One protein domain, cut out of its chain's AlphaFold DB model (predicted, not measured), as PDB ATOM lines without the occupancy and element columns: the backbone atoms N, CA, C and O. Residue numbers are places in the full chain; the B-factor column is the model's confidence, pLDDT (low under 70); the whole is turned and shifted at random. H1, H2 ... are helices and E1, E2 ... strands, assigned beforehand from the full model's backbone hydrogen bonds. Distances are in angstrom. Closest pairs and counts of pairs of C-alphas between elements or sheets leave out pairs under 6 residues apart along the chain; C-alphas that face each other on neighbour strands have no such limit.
ATOM      1  N   LEU A  20     -39.385 -38.564 -10.072       86.38
ATOM      2  CA  LEU A  20     -40.254 -39.722 -10.319       86.38
ATOM      3  C   LEU A  20     -41.166 -39.513 -11.536       86.38
ATOM      4  O   LEU A  20     -41.214 -40.361 -12.419       86.38
ATOM      5  N   VAL A  21     -41.876 -38.388 -11.609       87.19
ATOM      6  CA  VAL A  21     -42.776 -38.110 -12.742       87.19
ATOM      7  C   VAL A  21     -41.970 -37.858 -14.018       87.19
ATOM      8  O   VAL A  21     -42.232 -38.482 -15.048       87.19
ATOM      9  N   GLY A  22     -40.938 -37.014 -13.930       89.69
ATOM     10  CA  GLY A  22     -40.101 -36.635 -15.067       89.69
ATOM     11  C   GLY A  22     -39.457 -37.833 -15.768       89.69
ATOM     12  O   GLY A  22     -39.545 -37.944 -16.989       89.69
ATOM     13  N   ARG A  23     -38.887 -38.787 -15.019       92.12
ATOM     14  CA  ARG A  23     -38.219 -39.962 -15.611       92.12
ATOM     15  C   ARG A  23     -39.189 -40.863 -16.383       92.12
ATOM     16  O   ARG A  23     -38.844 -41.377 -17.451       92.12
ATOM     17  N   HIS A  24     -40.404 -41.053 -15.860       91.94
ATOM     18  CA  HIS A  24     -41.419 -41.885 -16.507       91.94
ATOM     19  C   HIS A  24     -41.949 -41.199 -17.765       91.94
ATOM     20  O   HIS A  24     -42.105 -41.857 -18.794       91.94
ATOM     21  N   LEU A  25     -42.134 -39.878 -17.713       91.69
ATOM     22  CA  LEU A  25     -42.555 -39.095 -18.864       91.69
ATOM     23  C   LEU A  25     -41.509 -39.123 -19.987       91.69
ATOM     24  O   LEU A  25     -41.851 -39.428 -21.126       91.69
ATOM     25  N   VAL A  26     -40.227 -38.912 -19.667       95.44
ATOM     26  CA  VAL A  26     -39.122 -39.020 -20.638       95.44
ATOM     27  C   VAL A  26     -39.095 -40.400 -21.297       95.44
ATOM     28  O   VAL A  26     -38.982 -40.499 -22.519       95.44
ATOM     29  N   THR A  27     -39.218 -41.465 -20.501       95.31
ATOM     30  CA  THR A  27     -39.221 -42.847 -21.008       95.31
ATOM     31  C   THR A  27     -40.383 -43.075 -21.971       95.31
ATOM     32  O   THR A  27     -40.189 -43.614 -23.060       95.31
ATOM     33  N   ARG A  28     -41.586 -42.628 -21.595       94.44
ATOM     34  CA  ARG A  28     -42.786 -42.783 -22.416       94.44
ATOM     35  C   ARG A  28     -42.681 -42.017 -23.733       94.44
ATOM     36  O   ARG A  28     -42.906 -42.610 -24.780       94.44
ATOM     37  N   LEU A  29     -42.321 -40.736 -23.678       93.31
ATOM     38  CA  LEU A  29     -42.236 -39.858 -24.848       93.31
ATOM     39  C   LEU A  29     -41.206 -40.367 -25.861       93.31
ATOM     40  O   LEU A  29     -41.505 -40.469 -27.049       93.31
ATOM     41  N   ARG A  30     -40.022 -40.785 -25.393       95.19
ATOM     42  CA  ARG A  30     -39.012 -41.409 -26.264       95.19
ATOM     43  C   ARG A  30     -39.528 -42.695 -26.907       95.19
ATOM     44  O   ARG A  30     -39.307 -42.906 -28.093       95.19
ATOM     45  N   GLY A  31     -40.248 -43.529 -26.151       94.06
ATOM     46  CA  GLY A  31     -40.880 -44.744 -26.677       94.06
ATOM     47  C   GLY A  31     -41.965 -44.481 -27.728       94.06
ATOM     48  O   GLY A  31     -42.225 -45.340 -28.562       94.06
ATOM     49  N   GLU A  32     -42.574 -43.295 -27.719       91.94
ATOM     50  CA  GLU A  32     -43.547 -42.846 -28.722       91.94
ATOM     51  C   GLU A  32     -42.907 -42.114 -29.916       91.94
ATOM     52  O   GLU A  32     -43.620 -41.656 -30.806       91.94
ATOM     53  N   GLY A  33     -41.576 -42.002 -29.959       91.88
ATOM     54  CA  GLY A  33     -40.856 -41.344 -31.051       91.88
ATOM     55  C   GLY A  33     -40.783 -39.821 -30.938       91.88
ATOM     56  O   GLY A  33     -40.490 -39.159 -31.931       91.88
ATOM     57  N   TRP A  34     -41.031 -39.254 -29.754       93.75
ATOM     58  CA  TRP A  34     -40.796 -37.832 -29.506       93.75
ATOM     59  C   TRP A  34     -39.302 -37.542 -29.392       93.75
ATOM     60  O   TRP A  34     -38.540 -38.301 -28.783       93.75
ATOM     61  N   GLU A  35     -38.898 -36.377 -29.886       95.69
ATOM     62  CA  GLU A  35     -37.611 -35.796 -29.532       95.69
ATOM     63  C   GLU A  35     -37.719 -35.187 -28.131       95.69
ATOM     64  O   GLU A  35     -38.526 -34.291 -27.897       95.69
ATOM     65  N   VAL A  36     -36.935 -35.693 -27.175       95.88
ATOM     66  CA  VAL A  36     -37.049 -35.281 -25.769       95.88
ATOM     67  C   VAL A  36     -35.820 -34.513 -25.315       95.88
ATOM     68  O   VAL A  36     -34.731 -35.072 -25.160       95.88
ATOM     69  N   MET A  37     -36.055 -33.245 -25.011       96.62
ATOM     70  CA  MET A  37     -35.153 -32.312 -24.374       96.62
ATOM     71  C   MET A  37     -35.314 -32.359 -22.847       96.62
ATOM     72  O   MET A  37     -36.422 -32.356 -22.315       96.62
ATOM     73  N   THR A  38     -34.197 -32.364 -22.120       95.31
ATOM     74  CA  THR A  38     -34.164 -32.287 -20.650       95.31
ATOM     75  C   THR A  38     -33.116 -31.276 -20.215       95.31
ATOM     76  O   THR A  38     -32.074 -31.189 -20.863       95.31
ATOM     77  N   SER A  39     -33.337 -30.599 -19.090       90.50
ATOM     78  CA  SER A  39     -32.416 -29.576 -18.578       90.50
ATOM     79  C   SER A  39     -32.015 -29.869 -17.136       90.50
ATOM     80  O   SER A  39     -32.814 -30.383 -16.347       90.50
ATOM     81  N   ARG A  40     -30.769 -29.535 -16.788       88.81
ATOM     82  CA  ARG A  40     -30.296 -29.496 -15.399       88.81
ATOM     83  C   ARG A  40     -30.433 -28.063 -14.910       88.81
ATOM     84  O   ARG A  40     -29.732 -27.193 -15.408       88.81
ATOM     85  N   VAL A  41     -31.350 -27.835 -13.978       86.56
ATOM     86  CA  VAL A  41     -31.660 -26.501 -13.456       86.56
ATOM     87  C   VAL A  41     -31.040 -26.362 -12.060       86.56
ATOM     88  O   VAL A  41     -31.266 -27.247 -11.226       86.56
ATOM     89  N   PRO A  42     -30.231 -25.319 -11.799       87.25
ATOM     90  CA  PRO A  42     -29.553 -25.124 -10.520       87.25
ATOM     91  C   PRO A  42     -30.484 -24.486  -9.476       87.25
ATOM     92  O   PRO A  42     -30.307 -23.335  -9.099       87.25
ATOM     93  N   TRP A  43     -31.451 -25.255  -8.967       82.12
ATOM     94  CA  TRP A  43     -32.513 -24.779  -8.061       82.12
ATOM     95  C   TRP A  43     -32.051 -24.090  -6.766       82.12
ATOM     96  O   TRP A  43     -32.857 -23.440  -6.114       82.12
ATOM     97  N   ALA A  44     -30.782 -24.244  -6.374       81.44
ATOM     98  CA  ALA A  44     -30.222 -23.617  -5.176       81.44
ATOM     99  C   ALA A  44     -29.966 -22.105  -5.333       81.44
ATOM    100  O   ALA A  44     -29.736 -21.424  -4.338       81.44
ATOM    101  N   ASP A  45     -29.982 -21.589  -6.564       83.12
ATOM    102  CA  ASP A  45     -29.748 -20.180  -6.879       83.12
ATOM    103  C   ASP A  45     -30.874 -19.670  -7.790       83.12
ATOM    104  O   ASP A  45     -31.058 -20.160  -8.909       83.12
ATOM    105  N   GLU A  46     -31.649 -18.698  -7.297       81.44
ATOM    106  CA  GLU A  46     -32.794 -18.109  -8.005       81.44
ATOM    107  C   GLU A  46     -32.366 -17.458  -9.330       81.44
ATOM    108  O   GLU A  46     -32.991 -17.693 -10.367       81.44
ATOM    109  N   ALA A  47     -31.280 -16.679  -9.323       84.31
ATOM    110  CA  ALA A  47     -30.807 -15.966 -10.505       84.31
ATOM    111  C   ALA A  47     -30.288 -16.953 -11.554       84.31
ATOM    112  O   ALA A  47     -30.736 -16.927 -12.704       84.31
ATOM    113  N   ALA A  48     -29.439 -17.897 -11.140       86.81
ATOM    114  CA  ALA A  48     -28.916 -18.927 -12.036       86.81
ATOM    115  C   ALA A  48     -30.029 -19.845 -12.574       86.81
ATOM    116  O   ALA A  48     -29.964 -20.307 -13.718       86.81
ATOM    117  N   THR A  49     -31.069 -20.103 -11.775       86.88
ATOM    118  CA  THR A  49     -32.261 -20.853 -12.195       86.88
ATOM    119  C   THR A  49     -32.994 -20.129 -13.316       86.88
ATOM    120  O   THR A  49     -33.251 -20.731 -14.360       86.88
ATOM    121  N   VAL A  50     -33.306 -18.844 -13.130       86.25
ATOM    122  CA  VAL A  50     -34.011 -18.036 -14.134       86.25
ATOM    123  C   VAL A  50     -33.194 -17.923 -15.419       86.25
ATOM    124  O   VAL A  50     -33.740 -18.132 -16.502       86.25
ATOM    125  N   GLU A  51     -31.894 -17.648 -15.316       90.12
ATOM    126  CA  GLU A  51     -30.996 -17.558 -16.474       90.12
ATOM    127  C   GLU A  51     -30.937 -18.878 -17.252       90.12
ATOM    128  O   GLU A  51     -31.089 -18.893 -18.476       90.12
ATOM    129  N   THR A  52     -30.800 -20.002 -16.542       91.56
ATOM    130  CA  THR A  52     -30.779 -21.337 -17.156       91.56
ATOM    131  C   THR A  52     -32.100 -21.645 -17.857       91.56
ATOM    132  O   THR A  52     -32.104 -22.118 -18.992       91.56
ATOM    133  N   LEU A  53     -33.236 -21.373 -17.207       90.56
ATOM    134  CA  LEU A  53     -34.558 -21.618 -17.783       90.56
ATOM    135  C   LEU A  53     -34.823 -20.741 -19.011       90.56
ATOM    136  O   LEU A  53     -35.400 -21.232 -19.979       90.56
ATOM    137  N   ALA A  54     -34.378 -19.483 -19.004       90.75
ATOM    138  CA  ALA A  54     -34.503 -18.585 -20.149       90.75
ATOM    139  C   ALA A  54     -33.671 -19.072 -21.348       90.75
ATOM    140  O   ALA A  54     -34.174 -19.131 -22.472       90.75
ATOM    141  N   ALA A  55     -32.421 -19.482 -21.111       94.38
ATOM    142  CA  ALA A  55     -31.555 -20.028 -22.155       94.38
ATOM    143  C   ALA A  55     -32.123 -21.329 -22.750       94.38
ATOM    144  O   ALA A  55     -32.156 -21.511 -23.969       94.38
ATOM    145  N   GLU A  56     -32.627 -22.221 -21.898       94.50
ATOM    146  CA  GLU A  56     -33.245 -23.471 -22.336       94.50
ATOM    147  C   GLU A  56     -34.570 -23.230 -23.067       94.50
ATOM    148  O   GLU A  56     -34.835 -23.889 -24.069       94.50
ATOM    149  N   LEU A  57     -35.369 -22.244 -22.656       92.94
ATOM    150  CA  LEU A  57     -36.580 -21.857 -23.377       92.94
ATOM    151  C   LEU A  57     -36.260 -21.346 -24.789       92.94
ATOM    152  O   LEU A  57     -36.933 -21.740 -25.741       92.94
ATOM    153  N   ALA A  58     -35.213 -20.531 -24.949       92.88
ATOM    154  CA  ALA A  58     -34.764 -20.078 -26.266       92.88
ATOM    155  C   ALA A  58     -34.325 -21.259 -27.150       92.88
ATOM    156  O   ALA A  58     -34.722 -21.363 -28.314       92.88
ATOM    157  N   ARG A  59     -33.574 -22.208 -26.575       94.44
ATOM    158  CA  ARG A  59     -33.180 -23.447 -27.259       94.44
ATOM    159  C   ARG A  59     -34.393 -24.285 -27.663       94.44
ATOM    160  O   ARG A  59     -34.449 -24.785 -28.785       94.44
ATOM    161  N   PHE A  60     -35.374 -24.415 -26.774       93.50
ATOM    162  CA  PHE A  60     -36.618 -25.127 -27.047       93.50
ATOM    163  C   PHE A  60     -37.439 -24.445 -28.144       93.50
ATOM    164  O   PHE A  60     -37.969 -25.136 -29.007       93.50
ATOM    165  N   GLY A  61     -37.485 -23.109 -28.159       90.88
ATOM    166  CA  GLY A  61     -38.085 -22.303 -29.225       90.88
ATOM    167  C   GLY A  61     -37.542 -22.658 -30.609       90.88
ATOM    168  O   GLY A  61     -38.316 -22.938 -31.521       90.88
ATOM    169  N   GLY A  62     -36.216 -22.749 -30.744       91.00
ATOM    170  CA  GLY A  62     -35.582 -23.187 -31.990       91.00
ATOM    171  C   GLY A  62     -35.937 -24.627 -32.380       91.00
ATOM    172  O   GLY A  62     -36.176 -24.905 -33.551       91.00
ATOM    173  N   LEU A  63     -36.019 -25.539 -31.405       90.69
ATOM    174  CA  LEU A  63     -36.345 -26.948 -31.656       90.69
ATOM    175  C   LEU A  63     -37.810 -27.181 -32.037       90.69
ATOM    176  O   LEU A  63     -38.076 -28.079 -32.835       90.69
ATOM    177  N   ARG A  64     -38.746 -26.416 -31.459       89.88
ATOM    178  CA  ARG A  64     -40.195 -26.580 -31.662       89.88
ATOM    179  C   ARG A  64     -40.749 -25.841 -32.878       89.88
ATOM    180  O   ARG A  64     -41.909 -26.044 -33.216       89.88
ATOM    181  N   ALA A  65     -39.954 -25.000 -33.539       88.12
ATOM    182  CA  ALA A  65     -40.406 -24.211 -34.681       88.12
ATOM    183  C   ALA A  65     -41.035 -25.101 -35.773       88.12
ATOM    184  O   ALA A  65     -40.371 -25.954 -36.362       88.12
ATOM    185  N   GLY A  66     -42.336 -24.913 -36.027       85.19
ATOM    186  CA  GLY A  66     -43.098 -25.684 -37.017       85.19
ATOM    187  C   GLY A  66     -43.446 -27.123 -36.606       85.19
ATOM    188  O   GLY A  66     -43.886 -27.899 -37.455       85.19
ATOM    189  N   ARG A  67     -43.264 -27.494 -35.332       87.56
ATOM    190  CA  ARG A  67     -43.482 -28.854 -34.811       87.56
ATOM    191  C   ARG A  67     -44.471 -28.832 -33.643       87.56
ATOM    192  O   ARG A  67     -44.425 -27.901 -32.841       87.56
ATOM    193  N   PRO A  68     -45.319 -29.867 -33.482       89.88
ATOM    194  CA  PRO A  68     -46.087 -30.035 -32.256       89.88
ATOM    195  C   PRO A  68     -45.149 -30.175 -31.059       89.88
ATOM    196  O   PRO A  68     -44.124 -30.868 -31.153       89.88
ATOM    197  N   TRP A  69     -45.501 -29.545 -29.941       91.06
ATOM    198  CA  TRP A  69     -44.624 -29.515 -28.782       91.06
ATOM    199  C   TRP A  69     -45.321 -29.691 -27.437       91.06
ATOM    200  O   TRP A  69     -46.489 -29.365 -27.238       91.06
ATOM    201  N   LEU A  70     -44.556 -30.219 -26.486       92.31
ATOM    202  CA  LEU A  70     -44.955 -30.408 -25.098       92.31
ATOM    203  C   LEU A  70     -43.903 -29.797 -24.177       92.31
ATOM    204  O   LEU A  70     -42.746 -30.201 -24.195       92.31
ATOM    205  N   LEU A  71     -44.308 -28.883 -23.312       92.56
ATOM    206  CA  LEU A  71     -43.511 -28.462 -22.173       92.56
ATOM    207  C   LEU A  71     -44.062 -29.127 -20.917       92.56
ATOM    208  O   LEU A  71     -45.162 -28.814 -20.472       92.56
ATOM    209  N   ALA A  72     -43.302 -30.041 -20.332       90.81
ATOM    210  CA  ALA A  72     -43.659 -30.700 -19.093       90.81
ATOM    211  C   ALA A  72     -42.842 -30.140 -17.931       90.81
ATOM    212  O   ALA A  72     -41.646 -30.404 -17.792       90.81
ATOM    213  N   TRP A  73     -43.519 -29.395 -17.067       88.44
ATOM    214  CA  TRP A  73     -42.980 -28.919 -15.808       88.44
ATOM    215  C   TRP A  73     -43.203 -29.980 -14.727       88.44
ATOM    216  O   TRP A  73     -44.240 -30.031 -14.060       88.44
ATOM    217  N   CYS A  74     -42.225 -30.874 -14.587       86.19
ATOM    218  CA  CYS A  74     -42.175 -31.905 -13.548       86.19
ATOM    219  C   CYS A  74     -41.201 -31.542 -12.417       86.19
ATOM    220  O   CYS A  74     -40.899 -32.384 -11.570       86.19
ATOM    221  N   ALA A  75     -40.685 -30.314 -12.418       77.06
ATOM    222  CA  ALA A  75     -39.976 -29.761 -11.283       77.06
ATOM    223  C   ALA A  75     -41.005 -29.256 -10.269       77.06
ATOM    224  O   ALA A  75     -41.803 -28.371 -10.551       77.06
ATOM    225  N   GLY A  76     -41.021 -29.870  -9.102       64.88
ATOM    226  CA  GLY A  76     -41.794 -29.413  -7.961       64.88
ATOM    227  C   GLY A  76     -41.022 -29.778  -6.713       64.88
ATOM    228  O   GLY A  76     -40.312 -30.794  -6.717       64.88
ATOM    229  N   ALA A  77     -41.135 -28.950  -5.680       50.38
ATOM    230  CA  ALA A  77     -40.533 -29.192  -4.381       50.38
ATOM    231  C   ALA A  77     -41.112 -30.474  -3.758       50.38
ATOM    232  O   ALA A  77     -42.053 -30.476  -2.972       50.38
ATOM    233  N   GLY A  78     -40.527 -31.612  -4.117       43.47
ATOM    234  CA  GLY A  78     -40.580 -32.841  -3.342       43.47
ATOM    235  C   GLY A  78     -39.643 -32.758  -2.141       43.47
ATOM    236  O   GLY A  78     -38.848 -33.670  -1.943       43.47
ATOM    237  N   GLY A 102     -45.019 -17.033 -22.496       83.44
ATOM    238  CA  GLY A 102     -46.105 -16.287 -23.136       83.44
ATOM    239  C   GLY A 102     -45.610 -15.359 -24.244       83.44
ATOM    240  O   GLY A 102     -46.193 -15.344 -25.322       83.44
ATOM    241  N   ASP A 103     -44.488 -14.674 -24.021       83.44
ATOM    242  CA  ASP A 103     -43.866 -13.799 -25.023       83.44
ATOM    243  C   ASP A 103     -43.267 -14.576 -26.211       83.44
ATOM    244  O   ASP A 103     -43.100 -14.037 -27.305       83.44
ATOM    245  N   GLY A 104     -42.903 -15.844 -25.995       78.31
ATOM    246  CA  GLY A 104     -42.211 -16.677 -26.977       78.31
ATOM    247  C   GLY A 104     -43.103 -17.623 -27.782       78.31
ATOM    248  O   GLY A 104     -42.602 -18.259 -28.712       78.31
ATOM    249  N   VAL A 105     -44.378 -17.801 -27.427       81.06
ATOM    250  CA  VAL A 105     -45.311 -18.685 -28.149       81.06
ATOM    251  C   VAL A 105     -46.107 -17.864 -29.157       81.06
ATOM    252  O   VAL A 105     -46.824 -16.941 -28.787       81.06
ATOM    253  N   GLY A 106     -45.981 -18.210 -30.438       75.88
ATOM    254  CA  GLY A 106     -46.712 -17.548 -31.513       75.88
ATOM    255  C   GLY A 106     -48.156 -18.032 -31.659       75.88
ATOM    256  O   GLY A 106     -48.503 -19.163 -31.301       75.88
ATOM    257  N   ASP A 107     -48.994 -17.192 -32.264       72.38
ATOM    258  CA  ASP A 107     -50.354 -17.568 -32.645       72.38
ATOM    259  C   ASP A 107     -50.340 -18.752 -33.628       72.38
ATOM    260  O   ASP A 107     -49.673 -18.723 -34.664       72.38
ATOM    261  N   GLY A 108     -51.106 -19.801 -33.315       72.19
ATOM    262  CA  GLY A 108     -51.259 -20.983 -34.172       72.19
ATOM    263  C   GLY A 108     -50.254 -22.113 -33.929       72.19
ATOM    264  O   GLY A 108     -50.292 -23.110 -34.651       72.19
ATOM    265  N   GLU A 109     -49.388 -22.002 -32.920       78.69
ATOM    266  CA  GLU A 109     -48.541 -23.118 -32.493       78.69
ATOM    267  C   GLU A 109     -49.342 -24.270 -31.853       78.69
ATOM    268  O   GLU A 109     -50.245 -24.051 -31.047       78.69
ATOM    269  N   ASP A 110     -48.977 -25.519 -32.178       82.00
ATOM    270  CA  ASP A 110     -49.569 -26.735 -31.590       82.00
ATOM    271  C   ASP A 110     -48.797 -27.147 -30.328       82.00
ATOM    272  O   ASP A 110     -47.953 -28.048 -30.338       82.00
ATOM    273  N   GLY A 111     -49.035 -26.392 -29.255       84.62
ATOM    274  CA  GLY A 111     -48.300 -26.478 -28.002       84.62
ATOM    275  C   GLY A 111     -49.139 -26.904 -26.807       84.62
ATOM    276  O   GLY A 111     -50.244 -26.406 -26.596       84.62
ATOM    277  N   VAL A 112     -48.589 -27.782 -25.967       87.75
ATOM    278  CA  VAL A 112     -49.185 -28.158 -24.678       87.75
ATOM    279  C   VAL A 112     -48.208 -27.878 -23.545       87.75
ATOM    280  O   VAL A 112     -47.050 -28.284 -23.599       87.75
ATOM    281  N   VAL A 113     -48.695 -27.252 -22.474       86.62
ATOM    282  CA  VAL A 113     -47.972 -27.143 -21.201       86.62
ATOM    283  C   VAL A 113     -48.614 -28.084 -20.185       86.62
ATOM    284  O   VAL A 113     -49.814 -28.013 -19.925       86.62
ATOM    285  N   LEU A 114     -47.818 -28.980 -19.610       84.69
ATOM    286  CA  LEU A 114     -48.211 -29.897 -18.545       84.69
ATOM    287  C   LEU A 114     -47.532 -29.470 -17.243       84.69
ATOM    288  O   LEU A 114     -46.308 -29.530 -17.140       84.69
ATOM    289  N   LEU A 115     -48.320 -29.121 -16.229       83.06
ATOM    290  CA  LEU A 115     -47.830 -28.851 -14.879       83.06
ATOM    291  C   LEU A 115     -48.106 -30.060 -13.978       83.06
ATOM    292  O   LEU A 115     -49.255 -30.350 -13.653       83.06
ATOM    293  N   ALA A 116     -47.049 -30.771 -13.587       72.75
ATOM    294  CA  ALA A 116     -47.110 -31.956 -12.727       72.75
ATOM    295  C   ALA A 116     -46.367 -31.737 -11.393       72.75
ATOM    296  O   ALA A 116     -45.732 -32.652 -10.868       72.75
ATOM    297  N   SER A 117     -46.430 -30.507 -10.874       61.81
ATOM    298  CA  SER A 117     -45.959 -30.109  -9.541       61.81
ATOM    299  C   SER A 117     -47.149 -30.018  -8.570       61.81
ATOM    300  O   SER A 117     -48.293 -29.887  -9.009       61.81
ATOM    301  N   SER A 118     -46.905 -30.034  -7.256       52.78
ATOM    302  CA  SER A 118     -47.904 -29.671  -6.233       52.78
ATOM    303  C   SER A 118     -48.511 -28.274  -6.474       52.78
ATOM    304  O   SER A 118     -49.662 -28.039  -6.110       52.78
ATOM    305  N   ALA A 119     -47.808 -27.392  -7.194       46.81
ATOM    306  CA  ALA A 119     -48.309 -26.102  -7.683       46.81
ATOM    307  C   ALA A 119     -49.393 -26.203  -8.785       46.81
ATOM    308  O   ALA A 119     -50.064 -25.219  -9.091       46.81
TER     309      ALA A 119
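Overview. This is residues 20 to 78 and 102 to 119 of the 153 residues of an uncharacterized protein of Phycicoccus sp. HDW14 (UniProt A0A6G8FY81). Three short strands lie roughly side by side in a thin layer between two helices: E2 and E3 are paired as a small parallel sheet, and E1 is set off from E2 as a separate strand. H1 lies on one side of this layer and the longer H2 on the other, both running roughly against the strands' direction. The printed part has 77 residues with two named helices and three named strands, in the order H1, E1, H2, E2, E3, and its class is mixed, helices and strands. The whole is compact, with a radius of gyration of the C-alphas of 13.1 A, and rounded, spanning 34 by 29 by 20 A.

Arrangement. Look first at E2, residues 69 to 73, and E3, residues 111 to 115. They are parallel neighbours, with 14 degrees between their directions, and C-alphas 71 and 113 face each other at 4.8 A. N 71 and O 112 are within hydrogen-bond range at 2.8 A, as are N 112 and O 69 at 2.9 A. E1, residues 35 to 39, pairs with no named strand; E1 and E2 are near each other, with 5 pairs of C-alphas within 10 A. H1, residues 20 to 31, and E2 are near each other, with 7 such pairs. The closest C-alphas of H1 and E1 are those of Arg 30 and Val 36, 6.5 A apart. H2, residues 46 to 64, and E2 are near each other, with 6 pairs within 10 A. The closest C-alphas of E1 and H2 are those of Ser 39 and Glu 56, at 7.2 A. H1 and H2 are apart, and E3 is apart from H1, E1 and H2. Every O i to N i+4 pair is within hydrogen-bond range in H2, and 7 of 8 are in H1.

Along the chain. Find C-alpha 69 at (-44.624, -29.515, -28.782), where E2 begins; it runs 13.1 A to C-alpha 73. E3 runs 13.3 A from C-alpha 111 to C-alpha 115 at (-47.830, -28.851, -14.879). E1 runs 13.6 A from C-alpha 35 to C-alpha 39. For H2, go from C-alpha 46 at (-32.794, -18.109, -8.005) along 26.2 A to C-alpha 64. H1 starts at C-alpha 20, at (-40.254, -39.722, -10.319), and covers 17.1 A to C-alpha 31.

Size, cuts and confidence. The two C-alphas farthest apart are those of Ala 44 and Gly 108, at 35.9 A. Residues 79 to 101 are not printed; from C-alpha 78 to C-alpha 102 the gap is 26.4 A, and the link from E2 to E3 runs across this cut. Of the links that are printed whole, H1 to E1 and H2 to E2 are tight, E1 to H2 is short, and none is long. The mean pLDDT of the printed part is 85.4; look for values under 70 at residues 76 to 78 and 117 to 119.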